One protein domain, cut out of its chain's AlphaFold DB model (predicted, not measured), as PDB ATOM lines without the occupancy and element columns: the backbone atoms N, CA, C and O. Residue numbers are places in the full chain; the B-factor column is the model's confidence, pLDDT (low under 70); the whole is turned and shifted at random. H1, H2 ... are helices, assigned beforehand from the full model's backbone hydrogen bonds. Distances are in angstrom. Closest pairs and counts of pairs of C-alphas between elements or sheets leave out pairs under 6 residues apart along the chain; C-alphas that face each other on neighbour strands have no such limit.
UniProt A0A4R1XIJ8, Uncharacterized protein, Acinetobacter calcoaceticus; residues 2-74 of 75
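Overview. This is residues 2 to 74 of the 75 residues of an uncharacterized protein of Acinetobacter calcoaceticus (UniProt A0A4R1XIJ8). The longest helix, H3, and the short H2 before it make one end of an open, loosely built frame, and H1 and H6, which touch, with H5 near H6, make the other end. The long stretch of residues 7 to 19 runs from H1 to H2 across the frame, residues 36 to 42 lead back from H3 to H4, and residues 54 to 64 make a wide loop between H5 and H6. The printed part has 73 residues with six named helices, H1 to H6 in that order along the chain, and no named strand; the class is all helix, with 38 residues in named helices. The whole is loose, with a radius of gyration of the C-alphas of 14.6 A, and only just elongated, spanning 39 by 25 by 23 A.

Along the chain. Find C-alpha 26 at (275.831, 169.360, 249.242); from there H3, residues 26 to 35, runs 14.4 A to C-alpha 35 at (278.239, 181.530, 242.012). Just before it in the chain is H2, residues 20 to 24. After H3 look for H4, residues 43 to 47, and then H5, residues 50 to 53. H6, residues 65 to 73, is 12.5 A long and ends at C-alpha 73 at (283.991, 195.340, 271.709). Go back to the first printed residue for H1, residues 2 to 6, which begins at C-alpha 2 at (283.150, 190.305, 260.316).

Arrangement. Start at H3, which touches no helix and meets H2 only through their tight link of 1 residue. H3 and H4 are apart, with a short link of 7 residues. H4 and H5 meet only through their tight link of 2 residues. Look next at Leu 51 and Ile 65, whose C-alphas, 7.8 A apart, are the closest of H5 and H6; these two helices are close but not clearly touching. H6 touches H1, where the closest C-alphas, those of Thr 5 and Ala 70, are 5.4 A apart. H1 is apart from H2, H3, H4 and H5. In the backbones of H1, H2, H3, H4 and H6, every O i to N i+4 pair is within hydrogen-bond range; H5 is too short for such a pair, but its 1 O i to N i+3 pair is within range.

Size, cuts and confidence. The two C-alphas farthest apart are those of Ala 24 and Tyr 73, 39.6 A. Residues 17 to 25, of which 20 to 24 belong to H2, stand free, and so do residues 31 to 37, of which 31 to 35 belong to H3. The links from H1 to H2, 13 residues, and from H5 to H6, 11 residues, are long. The printed part has no cut. Its mean pLDDT is 91.7; look at residues 60 to 61 for the two that are under 70.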
ATOM      1  N   ALA A   2     281.695 190.562 260.310       92.75
ATOM      2  CA  ALA A   2     283.150 190.305 260.316       92.75
ATOM      3  C   ALA A   2     284.010 191.528 259.940       92.75
ATOM      4  O   ALA A   2     285.003 191.794 260.607       92.75
ATOM      5  N   LEU A   3     283.603 192.293 258.919       94.44
ATOM      6  CA  LEU A   3     284.283 193.538 258.543       94.44
ATOM      7  C   LEU A   3     284.218 194.579 259.663       94.44
ATOM      8  O   LEU A   3     285.241 195.151 260.007       94.44
ATOM      9  N   ASP A   4     283.058 194.764 260.283       94.25
ATOM     10  CA  ASP A   4     282.889 195.745 261.361       94.25
ATOM     11  C   ASP A   4     283.728 195.367 262.592       94.25
ATOM     12  O   ASP A   4     284.388 196.212 263.192       94.25
ATOM     13  N   THR A   5     283.774 194.074 262.922       93.19
ATOM     14  CA  THR A   5     284.457 193.539 264.105       93.19
ATOM     15  C   THR A   5     285.969 193.380 263.931       93.19
ATOM     16  O   THR A   5     286.724 193.670 264.853       93.19
ATOM     17  N   LEU A   6     286.429 192.880 262.780       93.56
ATOM     18  CA  LEU A   6     287.835 192.515 262.546       93.56
ATOM     19  C   LEU A   6     288.536 193.427 261.534       93.56
ATOM     20  O   LEU A   6     289.724 193.232 261.278       93.56
ATOM     21  N   GLN A   7     287.813 194.365 260.911       95.00
ATOM     22  CA  GLN A   7     288.293 195.205 259.801       95.00
ATOM     23  C   GLN A   7     288.774 194.394 258.583       95.00
ATOM     24  O   GLN A   7     289.479 194.891 257.709       95.00
ATOM     25  N   ARG A   8     288.383 193.115 258.516       95.81
ATOM     26  CA  ARG A   8     288.666 192.176 257.427       95.81
ATOM     27  C   ARG A   8     287.680 191.013 257.466       95.81
ATOM     28  O   ARG A   8     287.100 190.715 258.506       95.81
ATOM     29  N   SER A   9     287.545 190.303 256.352       94.38
ATOM     30  CA  SER A   9     286.856 189.013 256.333       94.38
ATOM     31  C   SER A   9     287.882 187.888 256.511       94.38
ATOM     32  O   SER A   9     288.747 187.743 255.645       94.38
ATOM     33  N   PRO A  10     287.843 187.096 257.600       95.62
ATOM     34  CA  PRO A  10     288.678 185.905 257.707       95.62
ATOM     35  C   PRO A  10     288.232 184.845 256.691       95.62
ATOM     36  O   PRO A  10     287.168 184.944 256.074       95.62
ATOM     37  N   LYS A  11     289.051 183.805 256.534       96.06
ATOM     38  CA  LYS A  11     288.646 182.589 255.825       96.06
ATOM     39  C   LYS A  11     287.576 181.892 256.664       96.06
ATOM     40  O   LYS A  11     287.872 181.407 257.753       96.06
ATOM     41  N   HIS A  12     286.335 181.894 256.187       95.06
ATOM     42  CA  HIS A  12     285.207 181.335 256.931       95.06
ATOM     43  C   HIS A  12     285.206 179.807 256.871       95.06
ATOM     44  O   HIS A  12     285.570 179.216 255.856       95.06
ATOM     45  N   VAL A  13     284.773 179.176 257.963       95.12
ATOM     46  CA  VAL A  13     284.623 177.720 258.066       95.12
ATOM     47  C   VAL A  13     283.144 177.386 258.199       95.12
ATOM     48  O   VAL A  13     282.479 177.857 259.123       95.12
ATOM     49  N   LEU A  14     282.636 176.559 257.287       93.19
ATOM     50  CA  LEU A  14     281.272 176.046 257.332       93.19
ATOM     51  C   LEU A  14     281.250 174.705 258.073       93.19
ATOM     52  O   LEU A  14     281.800 173.715 257.595       93.19
ATOM     53  N   LEU A  15     280.607 174.670 259.240       91.69
ATOM     54  CA  LEU A  15     280.396 173.441 260.003       91.69
ATOM     55  C   LEU A  15     279.108 172.755 259.533       91.69
ATOM     56  O   LEU A  15     278.023 173.321 259.652       91.69
ATOM     57  N   LEU A  16     279.219 171.520 259.048       91.69
ATOM     58  CA  LEU A  16     278.077 170.709 258.628       91.69
ATOM     59  C   LEU A  16     277.974 169.442 259.474       91.69
ATOM     60  O   LEU A  16     278.969 168.793 259.784       91.69
ATOM     61  N   HIS A  17     276.744 169.056 259.801       94.19
ATOM     62  CA  HIS A  17     276.470 167.739 260.367       94.19
ATOM     63  C   HIS A  17     276.324 166.724 259.236       94.19
ATOM     64  O   HIS A  17     275.607 166.979 258.267       94.19
ATOM     65  N   VAL A  18     276.927 165.546 259.372       91.38
ATOM     66  CA  VAL A  18     276.740 164.470 258.392       91.38
ATOM     67  C   VAL A  18     275.334 163.892 258.568       91.38
ATOM     68  O   VAL A  18     275.059 163.156 259.513       91.38
ATOM     69  N   ARG A  19     274.412 164.288 257.687       94.19
ATOM     70  CA  ARG A  19     273.008 163.851 257.660       94.19
ATOM     71  C   ARG A  19     272.552 163.675 256.216       94.19
ATOM     72  O   ARG A  19     273.057 164.366 255.338       94.19
ATOM     73  N   ALA A  20     271.560 162.811 255.991       94.88
ATOM     74  CA  ALA A  20     271.047 162.504 254.651       94.88
ATOM     75  C   ALA A  20     270.630 163.761 253.867       94.88
ATOM     76  O   ALA A  20     270.980 163.895 252.702       94.88
ATOM     77  N   ILE A  21     269.963 164.714 254.527       94.94
ATOM     78  CA  ILE A  21     269.583 165.983 253.894       94.94
ATOM     79  C   ILE A  21     270.808 166.803 253.464       94.94
ATOM     80  O   ILE A  21     270.865 167.254 252.332       94.94
ATOM     81  N   ASN A  22     271.831 166.929 254.313       93.94
ATOM     82  CA  ASN A  22     273.029 167.694 253.962       93.94
ATOM     83  C   ASN A  22     273.820 167.021 252.839       93.94
ATOM     84  O   ASN A  22     274.396 167.720 252.019       93.94
ATOM     85  N   ALA A  23     273.829 165.687 252.783       93.94
ATOM     86  CA  ALA A  23     274.443 164.952 251.682       93.94
ATOM     87  C   ALA A  23     273.679 165.155 250.363       93.94
ATOM     88  O   ALA A  23     274.308 165.362 249.332       93.94
ATOM     89  N   ALA A  24     272.343 165.141 250.407       96.75
ATOM     90  CA  ALA A  24     271.495 165.291 249.225       96.75
ATOM     91  C   ALA A  24     271.616 166.669 248.550       96.75
ATOM     92  O   ALA A  24     271.439 166.750 247.344       96.75
ATOM     93  N   TRP A  25     271.931 167.721 249.314       95.88
ATOM     94  CA  TRP A  25     272.008 169.107 248.826       95.88
ATOM     95  C   TRP A  25     273.432 169.686 248.843       95.88
ATOM     96  O   TRP A  25     273.619 170.891 248.676       95.88
ATOM     97  N   LEU A  26     274.458 168.864 249.100       95.56
ATOM     98  CA  LEU A  26     275.831 169.360 249.242       95.56
ATOM     99  C   LEU A  26     276.339 170.008 247.948       95.56
ATOM    100  O   LEU A  26     277.022 171.029 248.002       95.56
ATOM    101  N   GLU A  27     275.994 169.428 246.799       96.69
ATOM    102  CA  GLU A  27     276.385 169.942 245.487       96.69
ATOM    103  C   GLU A  27     275.775 171.321 245.216       96.69
ATOM    104  O   GLU A  27     276.503 172.246 244.852       96.69
ATOM    105  N   ASP A  28     274.483 171.503 245.503       97.50
ATOM    106  CA  ASP A  28     273.800 172.790 245.352       97.50
ATOM    107  C   ASP A  28     274.401 173.866 246.261       97.50
ATOM    108  O   ASP A  28     274.599 175.007 245.839       97.50
ATOM    109  N   ILE A  29     274.753 173.508 247.502       95.25
ATOM    110  CA  ILE A  29     275.436 174.418 248.432       95.25
ATOM    111  C   ILE A  29     276.782 174.859 247.847       95.25
ATOM    112  O   ILE A  29     277.086 176.054 247.822       95.25
ATOM    113  N   VAL A  30     277.590 173.914 247.353       96.25
ATOM    114  CA  VAL A  30     278.891 174.212 246.735       96.25
ATOM    115  C   VAL A  30     278.719 175.109 245.508       96.25
ATOM    116  O   VAL A  30     279.435 176.104 245.367       96.25
ATOM    117  N   GLN A  31     277.747 174.808 244.646       97.88
ATOM    118  CA  GLN A  31     277.462 175.605 243.459       97.88
ATOM    119  C   GLN A  31     277.029 177.030 243.826       97.88
ATOM    120  O   GLN A  31     277.549 177.988 243.251       97.88
ATOM    121  N   ALA A  32     276.141 177.182 244.809       97.81
ATOM    122  CA  ALA A  32     275.682 178.482 245.279       97.81
ATOM    123  C   ALA A  32     276.844 179.331 245.817       97.81
ATOM    124  O   ALA A  32     276.952 180.509 245.474       97.81
ATOM    125  N   PHE A  33     277.757 178.752 246.604       97.56
ATOM    126  CA  PHE A  33     278.943 179.472 247.077       97.56
ATOM    127  C   PHE A  33     279.840 179.928 245.919       97.56
ATOM    128  O   PHE A  33     280.210 181.103 245.869       97.56
ATOM    129  N   ASN A  34     280.122 179.048 244.955       97.12
ATOM    130  CA  ASN A  34     280.932 179.392 243.783       97.12
ATOM    131  C   ASN A  34     280.295 180.525 242.955       97.12
ATOM    132  O   ASN A  34     280.983 181.466 242.563       97.12
ATOM    133  N   GLN A  35     278.977 180.481 242.731       98.31
ATOM    134  CA  GLN A  35     278.239 181.530 242.012       98.31
ATOM    135  C   GLN A  35     278.281 182.884 242.731       98.31
ATOM    136  O   GLN A  35     278.268 183.928 242.084       98.31
ATOM    137  N   ASN A  36     278.379 182.876 244.061       97.50
ATOM    138  CA  ASN A  36     278.532 184.077 244.881       97.50
ATOM    139  C   ASN A  36     280.002 184.517 245.047       97.50
ATOM    140  O   ASN A  36     280.302 185.346 245.904       97.50
ATOM    141  N   GLY A  37     280.924 183.974 244.245       97.44
ATOM    142  CA  GLY A  37     282.333 184.378 244.228       97.44
ATOM    143  C   GLY A  37     283.178 183.807 245.367       97.44
ATOM    144  O   GLY A  37     284.303 184.261 245.579       97.44
ATOM    145  N   TRP A  38     282.673 182.815 246.105       97.56
ATOM    146  CA  TRP A  38     283.461 182.125 247.123       97.56
ATOM    147  C   TRP A  38     284.375 181.075 246.498       97.56
ATOM    148  O   TRP A  38     284.052 180.456 245.490       97.56
ATOM    149  N   THR A  39     285.527 180.857 247.126       96.69
ATOM    150  CA  THR A  39     286.477 179.803 246.755       96.69
ATOM    151  C   THR A  39     286.637 178.842 247.923       96.69
ATOM    152  O   THR A  39     286.933 179.266 249.043       96.69
ATOM    153  N   PHE A  40     286.468 177.547 247.662       96.69
ATOM    154  CA  PHE A  40     286.712 176.505 248.654       96.69
ATOM    155  C   PHE A  40     288.213 176.277 248.849       96.69
ATOM    156  O   PHE A  40     288.984 176.218 247.894       96.69
ATOM    157  N   ILE A  41     288.619 176.141 250.108       96.94
ATOM    158  CA  ILE A  41     290.004 175.912 250.526       96.94
ATOM    159  C   ILE A  41     290.052 174.798 251.574       96.94
ATOM    160  O   ILE A  41     289.042 174.491 252.207       96.94
ATOM    161  N   ASN A  42     291.238 174.238 251.812       96.62
ATOM    162  CA  ASN A  42     291.442 173.294 252.910       96.62
ATOM    163  C   ASN A  42     291.187 173.966 254.264       96.62
ATOM    164  O   ASN A  42     291.656 175.081 254.514       96.62
ATOM    165  N   SER A  43     290.510 173.256 255.167       94.88
ATOM    166  CA  SER A  43     290.218 173.736 256.522       94.88
ATOM    167  C   SER A  43     291.487 174.125 257.277       94.88
ATOM    168  O   SER A  43     291.523 175.181 257.904       94.88
ATOM    169  N   ASP A  44     292.567 173.356 257.127       96.31
ATOM    170  CA  ASP A  44     293.865 173.650 257.748       96.31
ATOM    171  C   ASP A  44     294.393 175.035 257.366       96.31
ATOM    172  O   ASP A  44     294.994 175.717 258.190       96.31
ATOM    173  N   THR A  45     294.122 175.485 256.136       97.12
ATOM    174  CA  THR A  45     294.506 176.818 255.647       97.12
ATOM    175  C   THR A  45     293.652 177.930 256.259       97.12
ATOM    176  O   THR A  45     294.148 179.045 256.442       97.12
ATOM    177  N   ALA A  46     292.380 177.657 256.559       96.12
ATOM    178  CA  ALA A  46     291.514 178.590 257.277       96.12
ATOM    179  C   ALA A  46     291.927 178.700 258.754       96.12
ATOM    180  O   ALA A  46     292.042 179.807 259.274       96.12
ATOM    181  N   TYR A  47     292.253 177.574 259.396       94.88
ATOM    182  CA  TYR A  47     292.647 177.523 260.807       94.88
ATOM    183  C   TYR A  47     294.001 178.175 261.124       94.88
ATOM    184  O   TYR A  47     294.269 178.463 262.288       94.88
ATOM    185  N   GLN A  48     294.831 178.484 260.120       96.50
ATOM    186  CA  GLN A  48     296.040 179.297 260.327       96.50
ATOM    187  C   GLN A  48     295.750 180.772 260.650       96.50
ATOM    188  O   GLN A  48     296.675 181.524 260.958       96.50
ATOM    189  N   ASP A  49     294.495 181.221 260.556       95.94
ATOM    190  CA  ASP A  49     294.137 182.598 260.877       95.94
ATOM    191  C   ASP A  49     294.446 182.924 262.362       95.94
ATOM    192  O   ASP A  49     293.998 182.198 263.256       95.94
ATOM    193  N   PRO A  50     295.175 184.022 262.670       93.81
ATOM    194  CA  PRO A  50     295.491 184.420 264.046       93.81
ATOM    195  C   PRO A  50     294.272 184.594 264.958       93.81
ATOM    196  O   PRO A  50     294.419 184.502 266.175       93.81
ATOM    197  N   LEU A  51     293.082 184.808 264.384       91.88
ATOM    198  CA  LEU A  51     291.795 184.824 265.080       91.88
ATOM    199  C   LEU A  51     291.640 183.638 266.041       91.88
ATOM    200  O   LEU A  51     291.204 183.827 267.170       91.88
ATOM    201  N   TYR A  52     292.053 182.435 265.633       90.94
ATOM    202  CA  TYR A  52     291.906 181.221 266.443       90.94
ATOM    203  C   TYR A  52     292.846 181.153 267.657       90.94
ATOM    204  O   TYR A  52     292.694 180.272 268.498       90.94
ATOM    205  N   LYS A  53     293.803 182.083 267.785       90.38
ATOM    206  CA  LYS A  53     294.649 182.219 268.984       90.38
ATOM    207  C   LYS A  53     294.001 183.086 270.064       90.38
ATOM    208  O   LYS A  53     294.500 183.128 271.186       90.38
ATOM    209  N   ILE A  54     292.916 183.787 269.737       88.19
ATOM    210  CA  ILE A  54     292.175 184.607 270.691       88.19
ATOM    211  C   ILE A  54     291.411 183.667 271.626       88.19
ATOM    212  O   ILE A  54     290.665 182.805 271.171       88.19
ATOM    213  N   GLN A  55     291.596 183.845 272.934       82.75
ATOM    214  CA  GLN A  55     290.884 183.104 273.977       82.75
ATOM    215  C   GLN A  55     290.007 184.075 274.774       82.75
ATOM    216  O   GLN A  55     290.475 184.690 275.735       82.75
ATOM    217  N   PRO A  56     288.745 184.263 274.359       79.06
ATOM    218  CA  PRO A  56     287.801 185.101 275.080       79.06
ATOM    219  C   PRO A  56     287.563 184.548 276.488       79.06
ATOM    220  O   PRO A  56     287.181 183.389 276.640       79.06
ATOM    221  N   GLN A  57     287.732 185.375 277.521       80.31
ATOM    222  CA  GLN A  57     287.377 185.013 278.900       80.31
ATOM    223  C   GLN A  57     285.873 185.205 279.150       80.31
ATOM    224  O   GLN A  57     285.463 185.905 280.072       80.31
ATOM    225  N   ILE A  58     285.042 184.611 278.294       75.50
ATOM    226  CA  ILE A  58     283.585 184.592 278.446       75.50
ATOM    227  C   ILE A  58     283.078 183.155 278.334       75.50
ATOM    228  O   ILE A  58     283.698 182.326 277.668       75.50
ATOM    229  N   LEU A  59     281.944 182.856 278.969       73.88
ATOM    230  CA  LEU A  59     281.305 181.549 278.816       73.88
ATOM    231  C   LEU A  59     280.942 181.336 277.334       73.88
ATOM    232  O   LEU A  59     280.223 182.166 276.769       73.88
ATOM    233  N   PRO A  60     281.428 180.262 276.685       66.75
ATOM    234  CA  PRO A  60     281.125 180.015 275.284       66.75
ATOM    235  C   PRO A  60     279.629 179.719 275.118       66.75
ATOM    236  O   PRO A  60     279.105 178.769 275.691       66.75
ATOM    237  N   ALA A  61     278.948 180.535 274.311       65.50
ATOM    238  CA  ALA A  61     277.502 180.451 274.079       65.50
ATOM    239  C   ALA A  61     277.118 179.611 272.840       65.50
ATOM    240  O   ALA A  61     275.980 179.663 272.386       65.50
ATOM    241  N   GLY A  62     278.058 178.845 272.270       72.50
ATOM    242  CA  GLY A  62     277.837 178.068 271.038       72.50
ATOM    243  C   GLY A  62     277.880 178.895 269.745       72.50
ATOM    244  O   GLY A  62     277.514 178.396 268.684       72.50
ATOM    245  N   GLU A  63     278.330 180.147 269.827       83.06
ATOM    246  CA  GLU A  63     278.386 181.088 268.706       83.06
ATOM    247  C   GLU A  63     279.779 181.155 268.057       83.06
ATOM    248  O   GLU A  63     280.755 180.591 268.556       83.06
ATOM    249  N   SER A  64     279.888 181.851 266.921       88.62
ATOM    250  CA  SER A  64     281.176 182.030 266.240       88.62
ATOM    251  C   SER A  64     282.139 182.914 267.048       88.62
ATOM    252  O   SER A  64     281.725 183.870 267.702       88.62
ATOM    253  N   ILE A  65     283.448 182.670 266.925       89.62
ATOM    254  CA  ILE A  65     284.479 183.507 267.565       89.62
ATOM    255  C   ILE A  65     284.406 184.980 267.127       89.62
ATOM    256  O   ILE A  65     284.661 185.873 267.928       89.62
ATOM    257  N   VAL A  66     283.997 185.249 265.880       91.81
ATOM    258  CA  VAL A  66     283.790 186.615 265.371       91.81
ATOM    259  C   VAL A  66     282.694 187.316 266.168       91.81
ATOM    260  O   VAL A  66     282.876 188.450 266.596       91.81
ATOM    261  N   TRP A  67     281.583 186.625 266.422       90.81
ATOM    262  CA  TRP A  67     280.501 187.162 267.240       90.81
ATOM    263  C   TRP A  67     280.948 187.401 268.684       90.81
ATOM    264  O   TRP A  67     280.655 188.441 269.267       90.81
ATOM    265  N   THR A  68     281.716 186.469 269.256       90.25
ATOM    266  CA  THR A  68     282.238 186.621 270.619       90.25
ATOM    267  C   THR A  68     283.104 187.871 270.744       90.25
ATOM    268  O   THR A  68     282.984 188.616 271.714       90.25
ATOM    269  N   ILE A  69     283.948 188.126 269.746       89.56
ATOM    270  CA  ILE A  69     284.793 189.317 269.697       89.56
ATOM    271  C   ILE A  69     283.946 190.584 269.524       89.56
ATOM    272  O   ILE A  69     284.197 191.568 270.215       89.56
ATOM    273  N   ALA A  70     282.917 190.554 268.669       90.94
ATOM    274  CA  ALA A  70     281.996 191.678 268.487       90.94
ATOM    275  C   ALA A  70     281.356 192.090 269.820       90.94
ATOM    276  O   ALA A  70     281.427 193.255 270.208       90.94
ATOM    277  N   LYS A  71     280.869 191.110 270.593       89.44
ATOM    278  CA  LYS A  71     280.299 191.353 271.923       89.44
ATOM    279  C   LYS A  71     281.271 191.977 272.914       89.44
ATOM    280  O   LYS A  71     280.859 192.834 273.687       89.44
ATOM    281  N   ILE A  72     282.536 191.562 272.908       86.00
ATOM    282  CA  ILE A  72     283.560 192.140 273.791       86.00
ATOM    283  C   ILE A  72     283.797 193.616 273.457       86.00
ATOM    284  O   ILE A  72     283.978 194.424 274.363       86.00
ATOM    285  N   TYR A  73     283.771 193.969 272.172       85.69
ATOM    286  CA  TYR A  73     283.991 195.340 271.709       85.69
ATOM    287  C   TYR A  73     282.717 196.193 271.629       85.69
ATOM    288  O   TYR A  73     282.808 197.373 271.301       85.69
ATOM    289  N   GLY A  74     281.547 195.633 271.959       84.25
ATOM    290  CA  GLY A  74     280.271 196.352 271.939       84.25
ATOM    291  C   GLY A  74     279.750 196.665 270.533       84.25
ATOM    292  O   GLY A  74     279.090 197.687 270.355       84.25
TER     293      GLY A  74